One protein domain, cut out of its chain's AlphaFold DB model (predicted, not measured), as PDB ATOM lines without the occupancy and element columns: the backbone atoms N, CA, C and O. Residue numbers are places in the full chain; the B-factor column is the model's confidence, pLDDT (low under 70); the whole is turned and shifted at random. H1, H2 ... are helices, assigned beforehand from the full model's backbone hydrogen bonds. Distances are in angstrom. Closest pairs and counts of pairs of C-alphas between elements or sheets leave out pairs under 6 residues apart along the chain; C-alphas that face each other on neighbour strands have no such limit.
ATOM      1  N   ASP A   5     435.857 472.361 425.270       91.62
ATOM      2  CA  ASP A   5     434.918 472.431 424.140       91.62
ATOM      3  C   ASP A   5     435.627 472.356 422.779       91.62
ATOM      4  O   ASP A   5     435.147 471.703 421.859       91.62
ATOM      5  N   ILE A   6     436.809 472.975 422.662       89.88
ATOM      6  CA  ILE A   6     437.621 472.918 421.439       89.88
ATOM      7  C   ILE A   6     438.180 471.504 421.256       89.88
ATOM      8  O   ILE A   6     438.188 470.989 420.143       89.88
ATOM      9  N   VAL A   7     438.629 470.861 422.339       92.25
ATOM     10  CA  VAL A   7     439.145 469.484 422.289       92.25
ATOM     11  C   VAL A   7     438.052 468.509 421.843       92.25
ATOM     12  O   VAL A   7     438.303 467.687 420.963       92.25
ATOM     13  N   ASN A   8     436.840 468.641 422.385       93.75
ATOM     14  CA  ASN A   8     435.695 467.814 422.004       93.75
ATOM     15  C   ASN A   8     435.311 468.041 420.531       93.75
ATOM     16  O   ASN A   8     435.170 467.079 419.784       93.75
ATOM     17  N   ALA A   9     435.247 469.298 420.072       94.25
ATOM     18  CA  ALA A   9     434.946 469.617 418.673       94.25
ATOM     19  C   ALA A   9     435.994 469.057 417.690       94.25
ATOM     20  O   ALA A   9     435.648 468.649 416.581       94.25
ATOM     21  N   VAL A  10     437.270 468.999 418.093       93.69
ATOM     22  CA  VAL A  10     438.330 468.344 417.307       93.69
ATOM     23  C   VAL A  10     438.133 466.825 417.272       93.69
ATOM     24  O   VAL A  10     438.244 466.230 416.203       93.69
ATOM     25  N   GLN A  11     437.805 466.189 418.403       91.94
ATOM     26  CA  GLN A  11     437.518 464.746 418.458       91.94
ATOM     27  C   GLN A  11     436.302 464.361 417.605       91.94
ATOM     28  O   GLN A  11     436.323 463.336 416.928       91.94
ATOM     29  N   GLU A  12     435.273 465.207 417.584       96.38
ATOM     30  CA  GLU A  12     434.063 465.031 416.772       96.38
ATOM     31  C   GLU A  12     434.252 465.430 415.296       96.38
ATOM     32  O   GLU A  12     433.298 465.390 414.523       96.38
ATOM     33  N   SER A  13     435.470 465.803 414.874       93.19
ATOM     34  CA  SER A  13     435.778 466.261 413.507       93.19
ATOM     35  C   SER A  13     434.974 467.488 413.047       93.19
ATOM     36  O   SER A  13     434.849 467.739 411.852       93.19
ATOM     37  N   GLN A  14     434.442 468.275 413.984       93.94
ATOM     38  CA  GLN A  14     433.739 469.535 413.709       93.94
ATOM     39  C   GLN A  14     434.698 470.728 413.638       93.94
ATOM     40  O   GLN A  14     434.326 471.808 413.178       93.94
ATOM     41  N   PHE A  15     435.932 470.552 414.115       92.88
ATOM     42  CA  PHE A  15     436.954 471.587 414.123       92.88
ATOM     43  C   PHE A  15     438.322 471.024 413.739       92.88
ATOM     44  O   PHE A  15     438.736 469.973 414.226       92.88
ATOM     45  N   HIS A  16     439.052 471.758 412.898       90.88
ATOM     46  CA  HIS A  16     440.379 471.370 412.428       90.88
ATOM     47  C   HIS A  16     441.399 472.458 412.761       90.88
ATOM     48  O   HIS A  16     441.195 473.632 412.451       90.88
ATOM     49  N   ILE A  17     442.507 472.061 413.388       90.38
ATOM     50  CA  ILE A  17     443.625 472.950 413.716       90.38
ATOM     51  C   ILE A  17     444.777 472.624 412.775       90.38
ATOM     52  O   ILE A  17     445.290 471.507 412.787       90.38
ATOM     53  N   TRP A  18     445.205 473.616 412.000       90.62
ATOM     54  CA  TRP A  18     446.322 473.502 411.067       90.62
ATOM     55  C   TRP A  18     447.491 474.345 411.574       90.62
ATOM     56  O   TRP A  18     447.350 475.551 411.779       90.62
ATOM     57  N   SER A  19     448.639 473.712 411.810       92.31
ATOM     58  CA  SER A  19     449.878 474.420 412.131       92.31
ATOM     59  C   SER A  19     450.610 474.747 410.838       92.31
ATOM     60  O   SER A  19     450.845 473.858 410.023       92.31
ATOM     61  N   VAL A  20     450.959 476.019 410.663       92.56
ATOM     62  CA  VAL A  20     451.716 476.514 409.512       92.56
ATOM     63  C   VAL A  20     452.874 477.381 409.996       92.56
ATOM     64  O   VAL A  20     452.756 478.099 410.990       92.56
ATOM     65  N   ASN A  21     453.996 477.301 409.295       91.69
ATOM     66  CA  ASN A  21     455.202 478.090 409.521       91.69
ATOM     67  C   ASN A  21     455.265 479.302 408.594       91.69
ATOM     68  O   ASN A  21     455.861 480.321 408.949       91.69
ATOM     69  N   LYS A  22     454.694 479.188 407.389       90.62
ATOM     70  CA  LYS A  22     454.716 480.251 406.385       90.62
ATOM     71  C   LYS A  22     453.336 480.515 405.794       90.62
ATOM     72  O   LYS A  22     452.444 479.670 405.825       90.62
ATOM     73  N   ILE A  23     453.176 481.709 405.230       89.19
ATOM     74  CA  ILE A  23     451.911 482.163 404.638       89.19
ATOM     75  C   ILE A  23     451.517 481.268 403.455       89.19
ATOM     76  O   ILE A  23     450.334 481.000 403.268       89.19
ATOM     77  N   GLU A  24     452.502 480.770 402.703       89.44
ATOM     78  CA  GLU A  24     452.322 479.835 401.590       89.44
ATOM     79  C   GLU A  24     451.530 478.584 402.006       89.44
ATOM     80  O   GLU A  24     450.604 478.177 401.318       89.44
ATOM     81  N   GLU A  25     451.831 478.017 403.172       90.81
ATOM     82  CA  GLU A  25     451.160 476.810 403.666       90.81
ATOM     83  C   GLU A  25     449.717 477.124 404.094       90.81
ATOM     84  O   GLU A  25     448.793 476.357 403.838       90.81
ATOM     85  N   GLY A  26     449.501 478.288 404.717       92.25
ATOM     86  CA  GLY A  26     448.172 478.714 405.155       92.25
ATOM     87  C   GLY A  26     447.225 478.998 403.992       92.25
ATOM     88  O   GLY A  26     446.058 478.608 404.037       92.25
ATOM     89  N   ILE A  27     447.712 479.656 402.937       92.31
ATOM     90  CA  ILE A  27     446.872 479.971 401.778       92.31
ATOM     91  C   ILE A  27     446.482 478.706 401.009       92.31
ATOM     92  O   ILE A  27     445.342 478.607 400.556       92.31
ATOM     93  N   GLU A  28     447.369 477.714 400.938       93.25
ATOM     94  CA  GLU A  28     447.081 476.410 400.333       93.25
ATOM     95  C   GLU A  28     445.971 475.674 401.082       93.25
ATOM     96  O   GLU A  28     445.025 475.194 400.459       93.25
ATOM     97  N   VAL A  29     446.017 475.663 402.418       92.50
ATOM     98  CA  VAL A  29     444.963 475.057 403.248       92.50
ATOM     99  C   VAL A  29     443.613 475.752 403.047       92.50
ATOM    100  O   VAL A  29     442.584 475.084 402.964       92.50
ATOM    101  N   LEU A  30     443.594 477.084 402.961       91.56
ATOM    102  CA  LEU A  30     442.348 477.854 402.857       91.56
ATOM    103  C   LEU A  30     441.693 477.783 401.475       91.56
ATOM    104  O   LEU A  30     440.478 477.935 401.365       91.56
ATOM    105  N   THR A  31     442.483 477.608 400.421       91.31
ATOM    106  CA  THR A  31     442.005 477.730 399.034       91.31
ATOM    107  C   THR A  31     442.059 476.423 398.249       91.31
ATOM    108  O   THR A  31     441.412 476.319 397.210       91.31
ATOM    109  N   GLY A  32     442.828 475.436 398.716       90.94
ATOM    110  CA  GLY A  32     443.083 474.180 398.012       90.94
ATOM    111  C   GLY A  32     443.962 474.319 396.764       90.94
ATOM    112  O   GLY A  32     444.081 473.360 396.004       90.94
ATOM    113  N   VAL A  33     444.558 475.491 396.522       91.88
ATOM    114  CA  VAL A  33     445.414 475.764 395.359       91.88
ATOM    115  C   VAL A  33     446.839 476.045 395.840       91.88
ATOM    116  O   VAL A  33     446.990 476.775 396.818       91.88
ATOM    117  N   PRO A  34     447.885 475.529 395.162       90.69
ATOM    118  CA  PRO A  34     449.274 475.840 395.488       90.69
ATOM    119  C   PRO A  34     449.534 477.351 395.575       90.69
ATOM    120  O   PRO A  34     449.066 478.130 394.737       90.69
ATOM    121  N   ALA A  35     450.342 477.783 396.545       89.44
ATOM    122  CA  ALA A  35     450.778 479.174 396.633       89.44
ATOM    123  C   ALA A  35     451.581 479.568 395.381       89.44
ATOM    124  O   ALA A  35     451.433 480.676 394.861       89.44
ATOM    125  N   GLY A  36     452.377 478.619 394.868       85.31
ATOM    126  CA  GLY A  36     453.092 478.747 393.603       85.31
ATOM    127  C   GLY A  36     454.327 479.636 393.693       85.31
ATOM    128  O   GLY A  36     454.532 480.482 392.832       85.31
ATOM    129  N   LYS A  37     455.141 479.509 394.746       82.88
ATOM    130  CA  LYS A  37     456.400 480.259 394.889       82.88
ATOM    131  C   LYS A  37     457.595 479.393 394.493       82.88
ATOM    132  O   LYS A  37     457.897 478.417 395.177       82.88
ATOM    133  N   ASN A  38     458.308 479.778 393.437       79.19
ATOM    134  CA  ASN A  38     459.513 479.077 392.994       79.19
ATOM    135  C   ASN A  38     460.751 479.542 393.767       79.19
ATOM    136  O   ASN A  38     460.808 480.651 394.305       79.19
ATOM    137  N   LYS A  39     461.785 478.692 393.788       77.69
ATOM    138  CA  LYS A  39     463.067 478.989 394.451       77.69
ATOM    139  C   LYS A  39     463.773 480.207 393.853       77.69
ATOM    140  O   LYS A  39     464.439 480.932 394.582       77.69
ATOM    141  N   ASP A  40     463.556 480.452 392.565       81.00
ATOM    142  CA  ASP A  40     464.169 481.550 391.812       81.00
ATOM    143  C   ASP A  40     463.421 482.885 391.988       81.00
ATOM    144  O   ASP A  40     463.746 483.877 391.341       81.00
ATOM    145  N   GLY A  41     462.392 482.926 392.845       78.00
ATOM    146  CA  GLY A  41     461.577 484.116 393.095       78.00
ATOM    147  C   GLY A  41     460.469 484.357 392.067       78.00
ATOM    148  O   GLY A  41     459.687 485.289 392.235       78.00
ATOM    149  N   SER A  42     460.364 483.516 391.034       83.62
ATOM    150  CA  SER A  42     459.219 483.511 390.121       83.62
ATOM    151  C   SER A  42     457.989 482.866 390.766       83.62
ATOM    152  O   SER A  42     458.096 482.085 391.717       83.62
ATOM    153  N   PHE A  43     456.809 483.193 390.239       87.44
ATOM    154  CA  PHE A  43     455.563 482.549 390.637       87.44
ATOM    155  C   PHE A  43     455.151 481.505 389.600       87.44
ATOM    156  O   PHE A  43     455.255 481.751 388.398       87.44
ATOM    157  N   ASP A  44     454.692 480.353 390.072       87.88
ATOM    158  CA  ASP A  44     454.010 479.355 389.258       87.88
ATOM    159  C   ASP A  44     452.732 479.988 388.681       87.88
ATOM    160  O   ASP A  44     451.921 480.498 389.465       87.88
ATOM    161  N   PRO A  45     452.549 479.994 387.347       85.75
ATOM    162  CA  PRO A  45     451.387 480.604 386.705       85.75
ATOM    163  C   PRO A  45     450.047 480.040 387.192       85.75
ATOM    164  O   PRO A  45     449.061 480.778 387.217       85.75
ATOM    165  N   ASP A  46     450.002 478.778 387.626       87.56
ATOM    166  CA  ASP A  46     448.770 478.159 388.116       87.56
ATOM    167  C   ASP A  46     448.488 478.483 389.594       87.56
ATOM    168  O   ASP A  46     447.350 478.330 390.065       87.56
ATOM    169  N   GLY A  47     449.497 478.993 390.307       92.06
ATOM    170  CA  GLY A  47     449.455 479.303 391.729       92.06
ATOM    171  C   GLY A  47     448.762 480.617 392.086       92.06
ATOM    172  O   GLY A  47     448.545 481.518 391.270       92.06
ATOM    173  N   ILE A  48     448.423 480.753 393.365       93.56
ATOM    174  CA  ILE A  48     447.690 481.919 393.882       93.56
ATOM    175  C   ILE A  48     448.505 483.200 393.757       93.56
ATOM    176  O   ILE A  48     447.954 484.246 393.417       93.56
ATOM    177  N   PHE A  49     449.812 483.143 394.007       93.00
ATOM    178  CA  PHE A  49     450.646 484.340 393.969       93.00
ATOM    179  C   PHE A  49     450.758 484.934 392.566       93.00
ATOM    180  O   PHE A  49     450.731 486.158 392.436       93.00
ATOM    181  N   ALA A  50     450.777 484.104 391.518       92.50
ATOM    182  CA  ALA A  50     450.720 484.595 390.144       92.50
ATOM    183  C   ALA A  50     449.396 485.319 389.860       92.50
ATOM    184  O   ALA A  50     449.407 486.434 389.333       92.50
ATOM    185  N   ARG A  51     448.261 484.748 390.289       93.38
ATOM    186  CA  ARG A  51     446.930 485.368 390.131       93.38
ATOM    187  C   ARG A  51     446.830 486.707 390.864       93.38
ATOM    188  O   ARG A  51     446.312 487.677 390.312       93.38
ATOM    189  N   VAL A  52     447.350 486.778 392.091       92.69
ATOM    190  CA  VAL A  52     447.399 488.022 392.877       92.69
ATOM    191  C   VAL A  52     448.276 489.059 392.182       92.69
ATOM    192  O   VAL A  52     447.843 490.195 392.008       92.69
ATOM    193  N   ASN A  53     449.472 488.674 391.733       93.00
ATOM    194  CA  ASN A  53     450.387 489.572 391.034       93.00
ATOM    195  C   ASN A  53     449.760 490.139 389.747       93.00
ATOM    196  O   ASN A  53     449.816 491.342 389.508       93.00
ATOM    197  N   GLN A  54     449.084 489.295 388.961       93.81
ATOM    198  CA  GLN A  54     448.356 489.729 387.768       93.81
ATOM    199  C   GLN A  54     447.231 490.713 388.118       93.81
ATOM    200  O   GLN A  54     447.080 491.740 387.456       93.81
ATOM    201  N   ARG A  55     446.457 490.445 389.178       94.94
ATOM    202  CA  ARG A  55     445.391 491.357 389.612       94.94
ATOM    203  C   ARG A  55     445.945 492.703 390.075       94.94
ATOM    204  O   ARG A  55     445.357 493.730 389.748       94.94
ATOM    205  N   LEU A  56     447.063 492.706 390.801       95.31
ATOM    206  CA  LEU A  56     447.735 493.932 391.234       95.31
ATOM    207  C   LEU A  56     448.251 494.752 390.048       95.31
ATOM    208  O   LEU A  56     448.092 495.969 390.060       95.31
ATOM    209  N   ALA A  57     448.799 494.108 389.014       94.44
ATOM    210  CA  ALA A  57     449.225 494.793 387.794       94.44
ATOM    211  C   ALA A  57     448.051 495.512 387.106       94.44
ATOM    212  O   ALA A  57     448.149 496.699 386.810       94.44
ATOM    213  N   VAL A  58     446.907 494.832 386.955       95.94
ATOM    214  CA  VAL A  58     445.688 495.436 386.381       95.94
ATOM    215  C   VAL A  58     445.211 496.631 387.211       95.94
ATOM    216  O   VAL A  58     444.921 497.687 386.660       95.94
ATOM    217  N   LEU A  59     445.167 496.494 388.540       94.56
ATOM    218  CA  LEU A  59     444.762 497.590 389.427       94.56
ATOM    219  C   LEU A  59     445.725 498.784 389.339       94.56
ATOM    220  O   LEU A  59     445.286 499.930 389.352       94.56
ATOM    221  N   ALA A  60     447.032 498.534 389.228       94.69
ATOM    222  CA  ALA A  60     448.022 499.590 389.055       94.69
ATOM    223  C   ALA A  60     447.819 500.345 387.730       94.69
ATOM    224  O   ALA A  60     447.852 501.575 387.716       94.69
ATOM    225  N   GLU A  61     447.553 499.631 386.633       93.31
ATOM    226  CA  GLU A  61     447.235 500.241 385.337       93.31
ATOM    227  C   GLU A  61     445.961 501.093 385.390       93.31
ATOM    228  O   GLU A  61     445.930 502.195 384.837       93.31
ATOM    229  N   GLU A  62     444.912 500.609 386.058       93.62
ATOM    230  CA  GLU A  62     443.657 501.346 386.255       93.62
ATOM    231  C   GLU A  62     443.878 502.630 387.064       93.62
ATOM    232  O   GLU A  62     443.403 503.695 386.671       93.62
ATOM    233  N   LEU A  63     444.661 502.562 388.145       90.62
ATOM    234  CA  LEU A  63     445.000 503.732 388.957       90.62
ATOM    235  C   LEU A  63     445.775 504.783 388.156       90.62
ATOM    236  O   LEU A  63     445.466 505.970 388.258       90.62
ATOM    237  N   VAL A  64     446.738 504.362 387.326       89.62
ATOM    238  CA  VAL A  64     447.468 505.286 386.443       89.62
ATOM    239  C   VAL A  64     446.504 505.965 385.468       89.62
ATOM    240  O   VAL A  64     446.540 507.190 385.348       89.62
ATOM    241  N   LYS A  65     445.595 505.209 384.836       83.75
ATOM    242  CA  LYS A  65     444.587 505.762 383.916       83.75
ATOM    243  C   LYS A  65     443.674 506.782 384.606       83.75
ATOM    244  O   LYS A  65     443.538 507.891 384.103       83.75
ATOM    245  N   CYS A  66     443.127 506.462 385.779       71.44
ATOM    246  CA  CYS A  66     442.265 507.384 386.531       71.44
ATOM    247  C   CYS A  66     443.018 508.627 387.042       71.44
ATOM    248  O   CYS A  66     442.463 509.725 387.074       71.44
ATOM    249  N   SER A  67     444.295 508.485 387.413       65.62
ATOM    250  CA  SER A  67     445.121 509.615 387.865       65.62
ATOM    251  C   SER A  67     445.499 510.586 386.737       65.62
ATOM    252  O   SER A  67     445.726 511.764 387.005       65.62
ATOM    253  N   GLY A  68     445.502 510.129 385.478       59.31
ATOM    254  CA  GLY A  68     445.733 510.972 384.300       59.31
ATOM    255  C   GLY A  68     444.557 511.885 383.930       59.31
ATOM    256  O   GLY A  68     444.758 512.877 383.234       59.31
ATOM    257  N   GLU A  69     443.346 511.594 384.416       55.88
ATOM    258  CA  GLU A  69     442.138 512.394 384.154       55.88
ATOM    259  C   GLU A  69     441.862 513.444 385.242       55.88
ATOM    260  O   GLU A  69     441.137 514.407 385.003       55.88
ATOM    261  N   THR A  70     442.504 513.337 386.413       48.59
ATOM    262  CA  THR A  70     442.383 514.330 387.501       48.59
ATOM    263  C   THR A  70     443.485 515.393 387.412       48.59
ATOM    264  O   THR A  70     444.124 515.762 388.399       48.59
TER     265      THR A  70
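What this domain is: This is residues 5 to 70 of the 73 residues of an uncharacterized protein of Chloroflexi bacterium RBG_16_54_18 (UniProt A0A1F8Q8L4). Going from the first printed residue, you meet a drawn-out, open chain of three separate helices, in outline a wide V. H1 and the long link after it make one arm, H2 and the link of residues 32 to 47, which folds back on its way to H3, lie about the bend, and H3, the longest helix, makes the other arm, its residues 55 to 69 sticking out free. The printed part has 66 residues with three named helices, in the order H1, H2, H3, and no named strand; the class is all helix. It is extended, with a radius of gyration of the C-alphas of 18.5 A, and spans 59 by 32 by 18 A, only just flat.

How they stand to each other: Begin with H1, residues 5 to 11, which touches no helix. It is apart from H2, residues 23 to 31, and from H3, residues 48 to 69. H2 and H3 are near each other, with 6 pairs of C-alphas within 10 A, the closest 8.2 A. In H1 and H2 each O i to N i+4 pair is within hydrogen-bond range; in H3 it is 17 of 18.

Where its parts are: Find C-alpha 5 at (434.918, 472.431, 424.140); from there H1 runs 9.9 A to C-alpha 11. H2 runs 12.2 A from C-alpha 23 at (451.911, 482.163, 404.638) to C-alpha 31. H3 runs 32.5 A from C-alpha 48 to C-alpha 69 at (442.138, 512.394, 384.154).

The domain as a whole: The two C-alphas farthest apart, those of Gln 11 and Glu 69, are 58.9 A apart. The printed part has no cut, and both links are long, with 11 and 16 residues. Residues 8 to 13 and 55 to 70 stand free. Residues 67 to 70 have pLDDT under 70; the mean of the printed part is 88.3.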